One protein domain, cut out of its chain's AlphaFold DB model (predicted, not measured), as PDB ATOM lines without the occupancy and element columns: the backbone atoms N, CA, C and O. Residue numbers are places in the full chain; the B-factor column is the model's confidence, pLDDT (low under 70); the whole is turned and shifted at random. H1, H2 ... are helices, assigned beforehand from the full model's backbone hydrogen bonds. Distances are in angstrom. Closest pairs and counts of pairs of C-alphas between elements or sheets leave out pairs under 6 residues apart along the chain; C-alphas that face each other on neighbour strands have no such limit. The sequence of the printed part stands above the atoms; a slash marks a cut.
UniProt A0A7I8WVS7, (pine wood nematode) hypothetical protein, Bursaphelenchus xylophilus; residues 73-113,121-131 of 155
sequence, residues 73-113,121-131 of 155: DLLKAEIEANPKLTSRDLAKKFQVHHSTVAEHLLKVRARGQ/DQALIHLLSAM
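Overview. This is residues 73 to 113 and 121 to 131 of the 155 residues of the protein "(pine wood nematode) hypothetical protein" of Bursaphelenchus xylophilus (UniProt A0A7I8WVS7). The longest helix, H3, runs along one side of a small rounded cluster; H2 stands across its first residues, and H4 runs back beside it, with H1 near H2 and H3. The printed part has 52 residues with four named helices, H1 to H4 in order, and no named strand: all helix. It is compact, with a radius of gyration of the C-alphas of 10.0 A and spans of 26 by 22 by 19 A.

Arrangement. H3, residues 98 to 110, touches H2, residues 87 to 94, with residues 98 to 102 alone, about perpendicular at 84 degrees; the closest C-alphas, of Ala 91 and His 98, are 4.9 A apart. H4, residues 121 to 131, is close to H3 but not clearly touching; their closest C-alphas, of Ala 102 and Leu 127, are 7.4 A apart. They run opposite ways at a shallow tilt of 34 degrees, only just short of steep. H1, residues 73 to 81, touches no helix. In H1 to H4 every O i to N i+4 pair is within hydrogen-bond range.

Along the chain. H3 is 18.7 A long, H4 15.3 A, H1 12.3 A, H2 10.4 A. C-alpha 73 is at (33.221, 31.194, -55.198), C-alpha 131 at (32.638, 18.675, -35.477).

Size, cuts and confidence. Residues 114 to 120 are not printed; C-alphas 113 and 121 are 11.1 A apart. Residues 83 to 84, 109 to 113 and 121 to 131 have pLDDT under 70.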
ATOM      1  N   ASP A  73      32.077  30.373 -54.785       79.94
ATOM      2  CA  ASP A  73      33.221  31.194 -55.198       79.94
ATOM      3  C   ASP A  73      33.640  32.172 -54.084       79.94
ATOM      4  O   ASP A  73      34.832  32.348 -53.818       79.94
ATOM      5  N   LEU A  74      32.669  32.746 -53.363       81.31
ATOM      6  CA  LEU A  74      32.936  33.602 -52.197       81.31
ATOM      7  C   LEU A  74      33.511  32.803 -51.026       81.31
ATOM      8  O   LEU A  74      34.444  33.255 -50.364       81.31
ATOM      9  N   LEU A  75      32.974  31.604 -50.776       80.38
ATOM     10  CA  LEU A  75      33.503  30.698 -49.758       80.38
ATOM     11  C   LEU A  75      34.957  30.315 -50.066       80.38
ATOM     12  O   LEU A  75      35.783  30.237 -49.156       80.38
ATOM     13  N   LYS A  76      35.275  30.121 -51.350       78.31
ATOM     14  CA  LYS A  76      36.627  29.821 -51.816       78.31
ATOM     15  C   LYS A  76      37.597  30.975 -51.598       78.31
ATOM     16  O   LYS A  76      38.656  30.759 -51.011       78.31
ATOM     17  N   ALA A  77      37.212  32.184 -51.992       81.88
ATOM     18  CA  ALA A  77      38.029  33.378 -51.796       81.88
ATOM     19  C   ALA A  77      38.343  33.634 -50.310       81.88
ATOM     20  O   ALA A  77      39.462  34.005 -49.967       81.88
ATOM     21  N   GLU A  78      37.381  33.390 -49.415       80.94
ATOM     22  CA  GLU A  78      37.565  33.603 -47.976       80.94
ATOM     23  C   GLU A  78      38.592  32.641 -47.358       80.94
ATOM     24  O   GLU A  78      39.403  33.039 -46.519       80.94
ATOM     25  N   ILE A  79      38.580  31.379 -47.789       76.56
ATOM     26  CA  ILE A  79      39.513  30.350 -47.306       76.56
ATOM     27  C   ILE A  79      40.912  30.558 -47.886       76.56
ATOM     28  O   ILE A  79      41.904  30.358 -47.185       76.56
ATOM     29  N   GLU A  80      41.006  30.996 -49.141       75.94
ATOM     30  CA  GLU A  80      42.281  31.382 -49.753       75.94
ATOM     31  C   GLU A  80      42.886  32.617 -49.072       75.94
ATOM     32  O   GLU A  80      44.097  32.661 -48.860       75.94
ATOM     33  N   ALA A  81      42.056  33.583 -48.665       79.12
ATOM     34  CA  ALA A  81      42.504  34.763 -47.934       79.12
ATOM     35  C   ALA A  81      42.977  34.430 -46.509       79.12
ATOM     36  O   ALA A  81      43.992  34.964 -46.065       79.12
ATOM     37  N   ASN A  82      42.266  33.553 -45.790       74.12
ATOM     38  CA  ASN A  82      42.587  33.189 -44.410       74.12
ATOM     39  C   ASN A  82      42.427  31.675 -44.151       74.12
ATOM     40  O   ASN A  82      41.379  31.228 -43.675       74.12
ATOM     41  N   PRO A  83      43.509  30.888 -44.314       68.69
ATOM     42  CA  PRO A  83      43.531  29.436 -44.079       68.69
ATOM     43  C   PRO A  83      43.150  28.989 -42.660       68.69
ATOM     44  O   PRO A  83      42.870  27.819 -42.421       68.69
ATOM     45  N   LYS A  84      43.208  29.911 -41.692       68.75
ATOM     46  CA  LYS A  84      43.000  29.645 -40.262       68.75
ATOM     47  C   LYS A  84      41.544  29.820 -39.810       68.75
ATOM     48  O   LYS A  84      41.271  29.693 -38.619       68.75
ATOM     49  N   LEU A  85      40.623  30.165 -40.714       70.44
ATOM     50  CA  LEU A  85      39.221  30.388 -40.359       70.44
ATOM     51  C   LEU A  85      38.521  29.085 -39.965       70.44
ATOM     52  O   LEU A  85      38.619  28.071 -40.655       70.44
ATOM     53  N   THR A  86      37.765  29.132 -38.867       71.12
ATOM     54  CA  THR A  86      36.977  27.988 -38.400       71.12
ATOM     55  C   THR A  86      35.584  27.959 -39.039       71.12
ATOM     56  O   THR A  86      35.078  28.969 -39.538       71.12
ATOM     57  N   SER A  87      34.901  26.808 -38.972       70.50
ATOM     58  CA  SER A  87      33.527  26.628 -39.489       70.50
ATOM     59  C   SER A  87      32.574  27.612 -38.844       70.50
ATOM     60  O   SER A  87      31.637  28.080 -39.482       70.50
ATOM     61  N   ARG A  88      32.813  27.911 -37.567       70.62
ATOM     62  CA  ARG A  88      31.999  28.806 -36.757       70.62
ATOM     63  C   ARG A  88      32.167  30.262 -37.183       70.62
ATOM     64  O   ARG A  88      31.179  30.992 -37.196       70.62
ATOM     65  N   ASP A  89      33.370  30.669 -37.575       77.31
ATOM     66  CA  ASP A  89      33.629  32.025 -38.070       77.31
ATOM     67  C   ASP A  89      33.024  32.225 -39.462       77.31
ATOM     68  O   ASP A  89      32.326  33.213 -39.702       77.31
ATOM     69  N   LEU A  90      33.173  31.230 -40.342       78.69
ATOM     70  CA  LEU A  90      32.511  31.213 -41.649       78.69
ATOM     71  C   LEU A  90      30.981  31.196 -41.499       78.69
ATOM     72  O   LEU A  90      30.285  31.963 -42.156       78.69
ATOM     73  N   ALA A  91      30.441  30.392 -40.582       79.62
ATOM     74  CA  ALA A  91      29.007  30.335 -40.292       79.62
ATOM     75  C   ALA A  91      28.442  31.693 -39.850       79.62
ATOM     76  O   ALA A  91      27.391  32.109 -40.339       79.62
ATOM     77  N   LYS A  92      29.159  32.411 -38.972       81.38
ATOM     78  CA  LYS A  92      28.794  33.772 -38.555       81.38
ATOM     79  C   LYS A  92      28.833  34.747 -39.729       81.38
ATOM     80  O   LYS A  92      27.886  35.509 -39.906       81.38
ATOM     81  N   LYS A  93      29.889  34.694 -40.549       82.38
ATOM     82  CA  LYS A  93      30.065  35.588 -41.703       82.38
ATOM     83  C   LYS A  93      28.974  35.394 -42.758       82.38
ATOM     84  O   LYS A  93      28.405  36.368 -43.237       82.38
ATOM     85  N   PHE A  94      28.644  34.143 -43.072       80.38
ATOM     86  CA  PHE A  94      27.617  33.793 -44.058       80.38
ATOM     87  C   PHE A  94      26.194  33.716 -43.465       80.38
ATOM     88  O   PHE A  94      25.242  33.468 -44.203       80.38
ATOM     89  N   GLN A  95      26.019  33.933 -42.153       81.94
ATOM     90  CA  GLN A  95      24.739  33.796 -41.432       81.94
ATOM     91  C   GLN A  95      24.010  32.478 -41.757       81.94
ATOM     92  O   GLN A  95      22.809  32.418 -42.072       81.94
ATOM     93  N   VAL A  96      24.776  31.395 -41.724       80.50
ATOM     94  CA  VAL A  96      24.337  30.027 -42.009       80.50
ATOM     95  C   VAL A  96      24.742  29.117 -40.868       80.50
ATOM     96  O   VAL A  96      25.621  29.439 -40.074       80.50
ATOM     97  N   HIS A  97      24.112  27.952 -40.788       78.81
ATOM     98  CA  HIS A  97      24.546  26.950 -39.836       78.81
ATOM     99  C   HIS A  97      25.898  26.360 -40.264       78.81
ATOM    100  O   HIS A  97      26.146  26.132 -41.448       78.81
ATOM    101  N   HIS A  98      26.768  26.088 -39.296       72.38
ATOM    102  CA  HIS A  98      28.106  25.544 -39.526       72.38
ATOM    103  C   HIS A  98      28.113  24.206 -40.290       72.38
ATOM    104  O   HIS A  98      29.014  23.980 -41.096       72.38
ATOM    105  N   SER A  99      27.078  23.367 -40.133       74.75
ATOM    106  CA  SER A  99      26.916  22.144 -40.937       74.75
ATOM    107  C   SER A  99      26.717  22.434 -42.430       74.75
ATOM    108  O   SER A  99      27.267  21.735 -43.274       74.75
ATOM    109  N   THR A 100      26.006  23.514 -42.778       76.00
ATOM    110  CA  THR A 100      25.824  23.946 -44.172       76.00
ATOM    111  C   THR A 100      27.149  24.378 -44.793       76.00
ATOM    112  O   THR A 100      27.400  24.077 -45.957       76.00
ATOM    113  N   VAL A 101      28.019  25.038 -44.020       77.69
ATOM    114  CA  VAL A 101      29.378  25.388 -44.464       77.69
ATOM    115  C   VAL A 101      30.185  24.117 -44.734       77.69
ATOM    116  O   VAL A 101      30.775  23.992 -45.802       77.69
ATOM    117  N   ALA A 102      30.156  23.139 -43.824       74.62
ATOM    118  CA  ALA A 102      30.875  21.874 -43.990       74.62
ATOM    119  C   ALA A 102      30.419  21.092 -45.238       74.62
ATOM    120  O   ALA A 102      31.252  20.676 -46.046       74.62
ATOM    121  N   GLU A 103      29.107  20.955 -45.456       76.88
ATOM    122  CA  GLU A 103      28.560  20.323 -46.665       76.88
ATOM    123  C   GLU A 103      29.014  21.023 -47.950       76.88
ATOM    124  O   GLU A 103      29.335  20.373 -48.949       76.88
ATOM    125  N   HIS A 104      29.024  22.356 -47.937       77.38
ATOM    126  CA  HIS A 104      29.468  23.158 -49.069       77.38
ATOM    127  C   HIS A 104      30.951  22.945 -49.373       77.38
ATOM    128  O   HIS A 104      31.317  22.753 -50.531       77.38
ATOM    129  N   LEU A 105      31.796  22.876 -48.348       75.62
ATOM    130  CA  LEU A 105      33.227  22.623 -48.510       75.62
ATOM    131  C   LEU A 105      33.514  21.238 -49.085       75.62
ATOM    132  O   LEU A 105      34.339  21.102 -49.991       75.62
ATOM    133  N   LEU A 106      32.784  20.216 -48.634       74.94
ATOM    134  CA  LEU A 106      32.872  18.874 -49.211       74.94
ATOM    135  C   LEU A 106      32.451  18.866 -50.687       74.94
ATOM    136  O   LEU A 106      33.114  18.236 -51.513       74.94
ATOM    137  N   LYS A 107      31.394  19.606 -51.048       76.19
ATOM    138  CA  LYS A 107      30.953  19.756 -52.446       76.19
ATOM    139  C   LYS A 107      31.993  20.465 -53.310       76.19
ATOM    140  O   LYS A 107      32.222  20.024 -54.434       76.19
ATOM    141  N   VAL A 108      32.618  21.530 -52.812       75.56
ATOM    142  CA  VAL A 108      33.688  22.245 -53.528       75.56
ATOM    143  C   VAL A 108      34.887  21.323 -53.750       75.56
ATOM    144  O   VAL A 108      35.385  21.237 -54.871       75.56
ATOM    145  N   ARG A 109      35.284  20.545 -52.736       69.94
ATOM    146  CA  ARG A 109      36.352  19.539 -52.860       69.94
ATOM    147  C   ARG A 109      36.033  18.480 -53.919       69.94
ATOM    148  O   ARG A 109      36.891  18.152 -54.733       69.94
ATOM    149  N   ALA A 110      34.799  17.979 -53.944       68.94
ATOM    150  CA  ALA A 110      34.364  16.954 -54.894       68.94
ATOM    151  C   ALA A 110      34.309  17.439 -56.359       68.94
ATOM    152  O   ALA A 110      34.339  16.615 -57.270       68.94
ATOM    153  N   ARG A 111      34.237  18.755 -56.610       68.38
ATOM    154  CA  ARG A 111      34.171  19.344 -57.965       68.38
ATOM    155  C   ARG A 111      35.539  19.554 -58.634       68.38
ATOM    156  O   ARG A 111      35.577  20.061 -59.751       68.38
ATOM    157  N   GLY A 112      36.625  19.124 -57.992       61.75
ATOM    158  CA  GLY A 112      37.992  19.287 -58.482       61.75
ATOM    159  C   GLY A 112      38.626  20.556 -57.920       61.75
ATOM    160  O   GLY A 112      38.221  21.670 -58.242       61.75
ATOM    161  N   GLN A 113      39.611  20.384 -57.043       60.94
ATOM    162  CA  GLN A 113      40.374  21.497 -56.483       60.94
ATOM    163  C   GLN A 113      41.311  22.107 -57.540       60.94
ATOM    164  O   GLN A 113      41.816  21.373 -58.395       60.94
ATOM    165  N   ASP A 121      43.539  21.449 -46.796       61.16
ATOM    166  CA  ASP A 121      43.638  20.271 -45.933       61.16
ATOM    167  C   ASP A 121      43.707  20.671 -44.452       61.16
ATOM    168  O   ASP A 121      43.032  20.057 -43.631       61.16
ATOM    169  N   GLN A 122      44.426  21.747 -44.104       59.12
ATOM    170  CA  GLN A 122      44.453  22.287 -42.736       59.12
ATOM    171  C   GLN A 122      43.095  22.852 -42.310       59.12
ATOM    172  O   GLN A 122      42.604  22.522 -41.230       59.12
ATOM    173  N   ALA A 123      42.447  23.642 -43.172       62.66
ATOM    174  CA  ALA A 123      41.091  24.121 -42.932       62.66
ATOM    175  C   ALA A 123      40.144  22.931 -42.722       62.66
ATOM    176  O   ALA A 123      39.436  22.880 -41.722       62.66
ATOM    177  N   LEU A 124      40.185  21.915 -43.590       63.12
ATOM    178  CA  LEU A 124      39.333  20.732 -43.470       63.12
ATOM    179  C   LEU A 124      39.595  19.929 -42.182       63.12
ATOM    180  O   LEU A 124      38.634  19.502 -41.544       63.12
ATOM    181  N   ILE A 125      40.855  19.767 -41.760       61.31
ATOM    182  CA  ILE A 125      41.227  19.107 -40.493       61.31
ATOM    183  C   ILE A 125      40.677  19.883 -39.289       61.31
ATOM    184  O   ILE A 125      40.036  19.285 -38.424       61.31
ATOM    185  N   HIS A 126      40.857  21.207 -39.245       61.62
ATOM    186  CA  HIS A 126      40.306  22.049 -38.176       61.62
ATOM    187  C   HIS A 126      38.772  22.006 -38.138       61.62
ATOM    188  O   HIS A 126      38.173  21.962 -37.062       61.62
ATOM    189  N   LEU A 127      38.130  21.980 -39.305       65.31
ATOM    190  CA  LEU A 127      36.677  21.930 -39.442       65.31
ATOM    191  C   LEU A 127      36.094  20.584 -38.992       65.31
ATOM    192  O   LEU A 127      35.104  20.574 -38.266       65.31
ATOM    193  N   LEU A 128      36.707  19.464 -39.387       58.06
ATOM    194  CA  LEU A 128      36.284  18.112 -38.997       58.06
ATOM    195  C   LEU A 128      36.569  17.828 -37.516       58.06
ATOM    196  O   LEU A 128      35.718  17.266 -36.830       58.06
ATOM    197  N   SER A 129      37.714  18.278 -36.992       59.19
ATOM    198  CA  SER A 129      38.045  18.159 -35.565       59.19
ATOM    199  C   SER A 129      37.058  18.931 -34.681       59.19
ATOM    200  O   SER A 129      36.625  18.408 -33.656       59.19
ATOM    201  N   ALA A 130      36.619  20.121 -35.105       55.22
ATOM    202  CA  ALA A 130      35.612  20.900 -34.383       55.22
ATOM    203  C   ALA A 130      34.199  20.283 -34.430       55.22
ATOM    204  O   ALA A 130      33.393  20.588 -33.555       55.22
ATOM    205  N   MET A 131      33.896  19.434 -35.421       52.59
ATOM    206  CA  MET A 131      32.638  18.675 -35.477       52.59
ATOM    207  C   MET A 131      32.670  17.439 -34.560       52.59
ATOM    208  O   MET A 131      31.674  17.165 -33.896       52.59
TER     209      MET A 131